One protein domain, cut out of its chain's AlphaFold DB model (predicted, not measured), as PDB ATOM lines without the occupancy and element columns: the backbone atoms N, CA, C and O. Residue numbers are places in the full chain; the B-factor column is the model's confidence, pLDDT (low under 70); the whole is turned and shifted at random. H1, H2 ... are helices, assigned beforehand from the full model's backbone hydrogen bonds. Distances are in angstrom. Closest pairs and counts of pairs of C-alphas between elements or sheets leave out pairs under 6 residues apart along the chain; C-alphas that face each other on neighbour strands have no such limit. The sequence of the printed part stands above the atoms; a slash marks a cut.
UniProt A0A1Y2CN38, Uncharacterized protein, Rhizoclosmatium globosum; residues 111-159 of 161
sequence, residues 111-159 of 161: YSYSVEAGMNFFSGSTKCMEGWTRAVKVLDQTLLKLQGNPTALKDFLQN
ATOM      1  N   TYR A 111      54.620  33.205  46.177       91.94
ATOM      2  CA  TYR A 111      53.481  33.807  46.868       91.94
ATOM      3  C   TYR A 111      52.358  34.208  45.897       91.94
ATOM      4  O   TYR A 111      51.181  34.127  46.248       91.94
ATOM      5  N   SER A 112      52.702  34.551  44.650       92.06
ATOM      6  CA  SER A 112      51.724  34.847  43.595       92.06
ATOM      7  C   SER A 112      50.739  33.699  43.341       92.06
ATOM      8  O   SER A 112      49.563  33.965  43.108       92.06
ATOM      9  N   TYR A 113      51.160  32.439  43.484       93.88
ATOM     10  CA  TYR A 113      50.269  31.284  43.346       93.88
ATOM     11  C   TYR A 113      49.213  31.223  44.448       93.88
ATOM     12  O   TYR A 113      48.065  30.874  44.187       93.88
ATOM     13  N   SER A 114      49.571  31.602  45.678       93.06
ATOM     14  CA  SER A 114      48.611  31.693  46.782       93.06
ATOM     15  C   SER A 114      47.588  32.804  46.543       93.06
ATOM     16  O   SER A 114      46.410  32.628  46.849       93.06
ATOM     17  N   VAL A 115      48.020  33.931  45.966       93.94
ATOM     18  CA  VAL A 115      47.123  35.028  45.571       93.94
ATOM     19  C   VAL A 115      46.167  34.567  44.472       93.94
ATOM     20  O   VAL A 115      44.960  34.753  44.606       93.94
ATOM     21  N   GLU A 116      46.682  33.906  43.433       95.19
ATOM     22  CA  GLU A 116      45.873  33.340  42.350       95.19
ATOM     23  C   GLU A 116      44.837  32.344  42.882       95.19
ATOM     24  O   GLU A 116      43.649  32.457  42.580       95.19
ATOM     25  N   ALA A 117      45.264  31.402  43.727       95.75
ATOM     26  CA  ALA A 117      44.378  30.425  44.345       95.75
ATOM     27  C   ALA A 117      43.281  31.102  45.181       95.75
ATOM     28  O   ALA A 117      42.113  30.733  45.068       95.75
ATOM     29  N   GLY A 118      43.634  32.121  45.971       95.75
ATOM     30  CA  GLY A 118      42.675  32.911  46.738       95.75
ATOM     31  C   GLY A 118      41.663  33.621  45.840       95.75
ATOM     32  O   GLY A 118      40.458  33.509  46.056       95.75
ATOM     33  N   MET A 119      42.124  34.303  44.792       95.75
ATOM     34  CA  MET A 119      41.247  35.007  43.854       95.75
ATOM     35  C   MET A 119      40.315  34.048  43.110       95.75
ATOM     36  O   MET A 119      39.122  34.330  42.986       95.75
ATOM     37  N   ASN A 120      40.816  32.891  42.679       96.75
ATOM     38  CA  ASN A 120      39.998  31.860  42.044       96.75
ATOM     39  C   ASN A 120      38.961  31.285  43.019       96.75
ATOM     40  O   ASN A 120      37.801  31.111  42.648       96.75
ATOM     41  N   PHE A 121      39.352  31.046  44.274       97.19
ATOM     42  CA  PHE A 121      38.461  30.546  45.319       97.19
ATOM     43  C   PHE A 121      37.327  31.532  45.625       97.19
ATOM     44  O   PHE A 121      36.157  31.163  45.551       97.19
ATOM     45  N   PHE A 122      37.649  32.795  45.917       96.62
ATOM     46  CA  PHE A 122      36.646  33.791  46.304       96.62
ATOM     47  C   PHE A 122      35.769  34.260  45.139       96.62
ATOM     48  O   PHE A 122      34.608  34.597  45.357       96.62
ATOM     49  N   SER A 123      36.290  34.276  43.909       96.25
ATOM     50  CA  SER A 123      35.494  34.633  42.726       96.25
ATOM     51  C   SER A 123      34.728  33.453  42.117       96.25
ATOM     52  O   SER A 123      33.912  33.656  41.218       96.25
ATOM     53  N   GLY A 124      34.996  32.221  42.566       97.31
ATOM     54  CA  GLY A 124      34.388  30.997  42.041       97.31
ATOM     55  C   GLY A 124      34.780  30.655  40.597       97.31
ATOM     56  O   GLY A 124      34.140  29.802  39.983       97.31
ATOM     57  N   SER A 125      35.783  31.323  40.011       96.44
ATOM     58  CA  SER A 125      36.256  31.062  38.644       96.44
ATOM     59  C   SER A 125      37.661  31.621  38.394       96.44
ATOM     60  O   SER A 125      38.148  32.460  39.139       96.44
ATOM     61  N   THR A 126      38.291  31.235  37.285       97.00
ATOM     62  CA  THR A 126      39.584  31.799  36.845       97.00
ATOM     63  C   THR A 126      39.462  33.166  36.173       97.00
ATOM     64  O   THR A 126      40.457  33.865  35.982       97.00
ATOM     65  N   LYS A 127      38.243  33.600  35.829       97.00
ATOM     66  CA  LYS A 127      38.003  34.804  35.016       97.00
ATOM     67  C   LYS A 127      38.546  36.080  35.659       97.00
ATOM     68  O   LYS A 127      38.978  36.981  34.941       97.00
ATOM     69  N   CYS A 128      38.530  36.159  36.993       95.25
ATOM     70  CA  CYS A 128      39.087  37.290  37.734       95.25
ATOM     71  C   CYS A 128      40.605  37.398  37.511       95.25
ATOM     72  O   CYS A 128      41.095  38.443  37.083       95.25
ATOM     73  N   MET A 129      41.328  36.290  37.691       95.19
ATOM     74  CA  MET A 129      42.775  36.218  37.473       95.19
ATOM     75  C   MET A 129      43.174  36.388  36.006       95.19
ATOM     76  O   MET A 129      44.167  37.049  35.694       95.19
ATOM     77  N   GLU A 130      42.379  35.866  35.074       95.75
ATOM     78  CA  GLU A 130      42.580  36.097  33.641       95.75
ATOM     79  C   GLU A 130      42.389  37.573  33.267       95.75
ATOM     80  O   GLU A 130      43.156  38.121  32.472       95.75
ATOM     81  N   GLY A 131      41.372  38.228  33.835       95.81
ATOM     82  CA  GLY A 131      41.124  39.659  33.668       95.81
ATOM     83  C   GLY A 131      42.282  40.500  34.190       95.81
ATOM     84  O   GLY A 131      42.792  41.346  33.455       95.81
ATOM     85  N   TRP A 132      42.751  40.198  35.402       94.38
ATOM     86  CA  TRP A 132      43.945  40.806  35.987       94.38
ATOM     87  C   TRP A 132      45.168  40.651  35.075       94.38
ATOM     88  O   TRP A 132      45.815  41.633  34.718       94.38
ATOM     89  N   THR A 133      45.426  39.432  34.598       94.50
ATOM     90  CA  THR A 133      46.554  39.141  33.700       94.50
ATOM     91  C   THR A 133      46.480  39.945  32.401       94.50
ATOM     92  O   THR A 133      47.498  40.445  31.920       94.50
ATOM     93  N   ARG A 134      45.286  40.095  31.809       96.81
ATOM     94  CA  ARG A 134      45.097  40.930  30.610       96.81
ATOM     95  C   ARG A 134      45.355  42.405  30.899       96.81
ATOM     96  O   ARG A 134      46.030  43.050  30.102       96.81
ATOM     97  N   ALA A 135      44.848  42.917  32.018       94.38
ATOM     98  CA  ALA A 135      45.027  44.312  32.406       94.38
ATOM     99  C   ALA A 135      46.513  44.661  32.587       94.38
ATOM    100  O   ALA A 135      46.985  45.624  31.987       94.38
ATOM    101  N   VAL A 136      47.265  43.828  33.316       94.56
ATOM    102  CA  VAL A 136      48.713  44.017  33.517       94.56
ATOM    103  C   VAL A 136      49.471  43.976  32.185       94.56
ATOM    104  O   VAL A 136      50.287  44.850  31.922       94.56
ATOM    105  N   LYS A 137      49.145  43.040  31.281       96.31
ATOM    106  CA  LYS A 137      49.774  42.984  29.946       96.31
ATOM    107  C   LYS A 137      49.545  44.251  29.120       96.31
ATOM    108  O   LYS A 137      50.469  44.717  28.458       96.31
ATOM    109  N   VAL A 138      48.325  44.794  29.126       94.44
ATOM    110  CA  VAL A 138      48.007  46.039  28.408       94.44
ATOM    111  C   VAL A 138      48.758  47.216  29.023       94.44
ATOM    112  O   VAL A 138      49.306  48.030  28.278       94.44
ATOM    113  N   LEU A 139      48.824  47.284  30.355       94.00
ATOM    114  CA  LEU A 139      49.591  48.298  31.073       94.00
ATOM    115  C   LEU A 139      51.070  48.260  30.664       94.00
ATOM    116  O   LEU A 139      51.572  49.259  30.154       94.00
ATOM    117  N   ASP A 140      51.730  47.107  30.782       95.12
ATOM    118  CA  ASP A 140      53.154  46.946  30.457       95.12
ATOM    119  C   ASP A 140      53.457  47.320  29.002       95.12
ATOM    120  O   ASP A 140      54.369  48.097  28.714       95.12
ATOM    121  N   GLN A 141      52.653  46.818  28.059       96.00
ATOM    122  CA  GLN A 141      52.816  47.129  26.637       96.00
ATOM    123  C   GLN A 141      52.618  48.614  26.337       96.00
ATOM    124  O   GLN A 141      53.264  49.151  25.436       96.00
ATOM    125  N   THR A 142      51.718  49.278  27.059       94.50
ATOM    126  CA  THR A 142      51.461  50.707  26.882       94.50
ATOM    127  C   THR A 142      52.609  51.529  27.450       94.50
ATOM    128  O   THR A 142      53.127  52.397  26.754       94.50
ATOM    129  N   LEU A 143      53.091  51.203  28.651       93.69
ATOM    130  CA  LEU A 143      54.238  51.875  29.267       93.69
ATOM    131  C   LEU A 143      55.501  51.774  28.401       93.69
ATOM    132  O   LEU A 143      56.182  52.777  28.205       93.69
ATOM    133  N   LEU A 144      55.771  50.606  27.808       95.25
ATOM    134  CA  LEU A 144      56.895  50.424  26.881       95.25
ATOM    135  C   LEU A 144      56.773  51.299  25.625       95.25
ATOM    136  O   LEU A 144      57.766  51.856  25.166       95.25
ATOM    137  N   LYS A 145      55.564  51.466  25.074       95.69
ATOM    138  CA  LYS A 145      55.329  52.338  23.905       95.69
ATOM    139  C   LYS A 145      55.464  53.822  24.230       95.69
ATOM    140  O   LYS A 145      55.836  54.605  23.362       95.69
ATOM    141  N   LEU A 146      55.119  54.208  25.454       94.88
ATOM    142  CA  LEU A 146      55.168  55.594  25.922       94.88
ATOM    143  C   LEU A 146      56.549  55.986  26.464       94.88
ATOM    144  O   LEU A 146      56.765  57.147  26.817       94.88
ATOM    145  N   GLN A 147      57.496  55.046  26.522       91.81
ATOM    146  CA  GLN A 147      58.855  55.303  26.975       91.81
ATOM    147  C   GLN A 147      59.504  56.411  26.127       91.81
ATOM    148  O   GLN A 147      59.565  56.330  24.904       91.81
ATOM    149  N   GLY A 148      59.975  57.472  26.788       92.94
ATOM    150  CA  GLY A 148      60.548  58.648  26.121       92.94
ATOM    151  C   GLY A 148      59.534  59.712  25.675       92.94
ATOM    152  O   GLY A 148      59.954  60.751  25.174       92.94
ATOM    153  N   ASN A 149      58.227  59.517  25.899       95.56
ATOM    154  CA  ASN A 149      57.187  60.524  25.655       95.56
ATOM    155  C   ASN A 149      56.485  60.930  26.971       95.56
ATOM    156  O   ASN A 149      55.448  60.364  27.328       95.56
ATOM    157  N   PRO A 150      57.036  61.910  27.713       93.31
ATOM    158  CA  PRO A 150      56.553  62.260  29.050       93.31
ATOM    159  C   PRO A 150      55.131  62.837  29.056       93.31
ATOM    160  O   PRO A 150      54.393  62.612  30.012       93.31
ATOM    161  N   THR A 151      54.724  63.543  27.996       95.38
ATOM    162  CA  THR A 151      53.365  64.092  27.873       95.38
ATOM    163  C   THR A 151      52.341  62.972  27.722       95.38
ATOM    164  O   THR A 151      51.408  62.887  28.512       95.38
ATOM    165  N   ALA A 152      52.562  62.053  26.779       93.69
ATOM    166  CA  ALA A 152      51.644  60.940  26.557       93.69
ATOM    167  C   ALA A 152      51.620  59.953  27.739       93.69
ATOM    168  O   ALA A 152      50.571  59.393  28.054       93.69
ATOM    169  N   LEU A 153      52.751  59.771  28.435       93.81
ATOM    170  CA  LEU A 153      52.792  59.020  29.690       93.81
ATOM    171  C   LEU A 153      51.922  59.680  30.766       93.81
ATOM    172  O   LEU A 153      51.132  58.995  31.410       93.81
ATOM    173  N   LYS A 154      52.029  61.002  30.941       92.81
ATOM    174  CA  LYS A 154      51.207  61.750  31.901       92.81
ATOM    175  C   LYS A 154      49.714  61.617  31.594       92.81
ATOM    176  O   LYS A 154      48.944  61.391  32.520       92.81
ATOM    177  N   ASP A 155      49.321  61.717  30.327       94.31
ATOM    178  CA  ASP A 155      47.921  61.573  29.910       94.31
ATOM    179  C   ASP A 155      47.405  60.147  30.148       94.31
ATOM    180  O   ASP A 155      46.310  59.957  30.667       94.31
ATOM    181  N   PHE A 156      48.214  59.127  29.843       92.56
ATOM    182  CA  PHE A 156      47.854  57.734  30.104       92.56
ATOM    183  C   PHE A 156      47.655  57.443  31.598       92.56
ATOM    184  O   PHE A 156      46.716  56.727  31.956       92.56
ATOM    185  N   LEU A 157      48.499  58.009  32.467       90.00
ATOM    186  CA  LEU A 157      48.409  57.819  33.917       90.00
ATOM    187  C   LEU A 157      47.119  58.398  34.519       90.00
ATOM    188  O   LEU A 157      46.634  57.846  35.500       90.00
ATOM    189  N   GLN A 158      46.500  59.415  33.900       91.62
ATOM    190  CA  GLN A 158      45.219  59.977  34.368       91.62
ATOM    191  C   GLN A 158      44.067  58.959  34.369       91.62
ATOM    192  O   GLN A 158      43.070  59.163  35.056       91.62
ATOM    193  N   ASN A 159      44.195  57.847  33.638       89.56
ATOM    194  CA  ASN A 159      43.182  56.791  33.620       89.56
ATOM    195  C   ASN A 159      43.126  55.962  34.917       89.56
ATOM    196  O   ASN A 159      42.183  55.191  35.089       89.56
TER     197      ASN A 159
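Overview. This is residues 111 to 159 of the 161 residues of an uncharacterized protein of Rhizoclosmatium globosum (UniProt A0A1Y2CN38). What shape does the printed part make? It is an open shape: a first helix, H1, leads at a sharp turn into one long helix, H2, and a short third helix, H3, folds back at the far end of H2. H2 runs along the longest axis, and its stretch of residues 133 to 138 stands free between the two end helices. What is it built of, and how far does it spread? The 49 printed residues hold three named helices, in the order H1, H2, H3, and no named strand, and the class is all helix. The whole is only just extended, close to loose, with a radius of gyration of the C-alphas of 14.7 A and an outline like a rod, 41 by 19 by 12 A.

Arrangement. How does the first helix stand to the second? H1, residues 111 to 123, touches H2, residues 127 to 146, and they run opposite ways at a steep tilt of 53 degrees. The closest C-alphas are those of Glu 116 and Met 129, 6.5 A apart; H1 touches with residues 116 to 120 alone and H2 with residues 127 to 129 alone. How does the third helix stand to the others? H2 and H3, residues 150 to 159, only just touch, with 3 pairs of C-alphas within 8 A, and only at the corner by their link; the closest C-alphas are those of Leu 146 and Leu 153, 5.6 A apart. They run opposite ways at a shallow tilt of 20 degrees, and H2 touches H3 with residues 143 to 146 alone. H1 and H3 are apart. What do the backbone N and O atoms show? In H1 and H2 every O i to N i+4 pair is within hydrogen-bond range; in H3 5 of 6 are.

Along the chain. Where does the first helix run? H1 begins at C-alpha 111, at (53.481, 33.807, 46.868), and measures 18.5 A from first to last C-alpha. Where do the other two lie? H2 begins at C-alpha 127, at (38.003, 34.804, 35.016), and measures 28.5 A. H3 measures 15.2 A and ends at C-alpha 159, at (43.182, 56.791, 33.620).

Size, cuts and confidence. How large is it? The two C-alphas farthest apart are those of Gly 124 and Gly 148, at 41.3 A, while the first and last printed C-alphas are 28.5 A apart. Is it continuous, and are any links long? The printed part has no cut, and both links, H1 to H2 and H2 to H3, are tight, with 3 residues each. Where is confidence low? The mean pLDDT of the printed part is 94.6, and no printed residue is under 70.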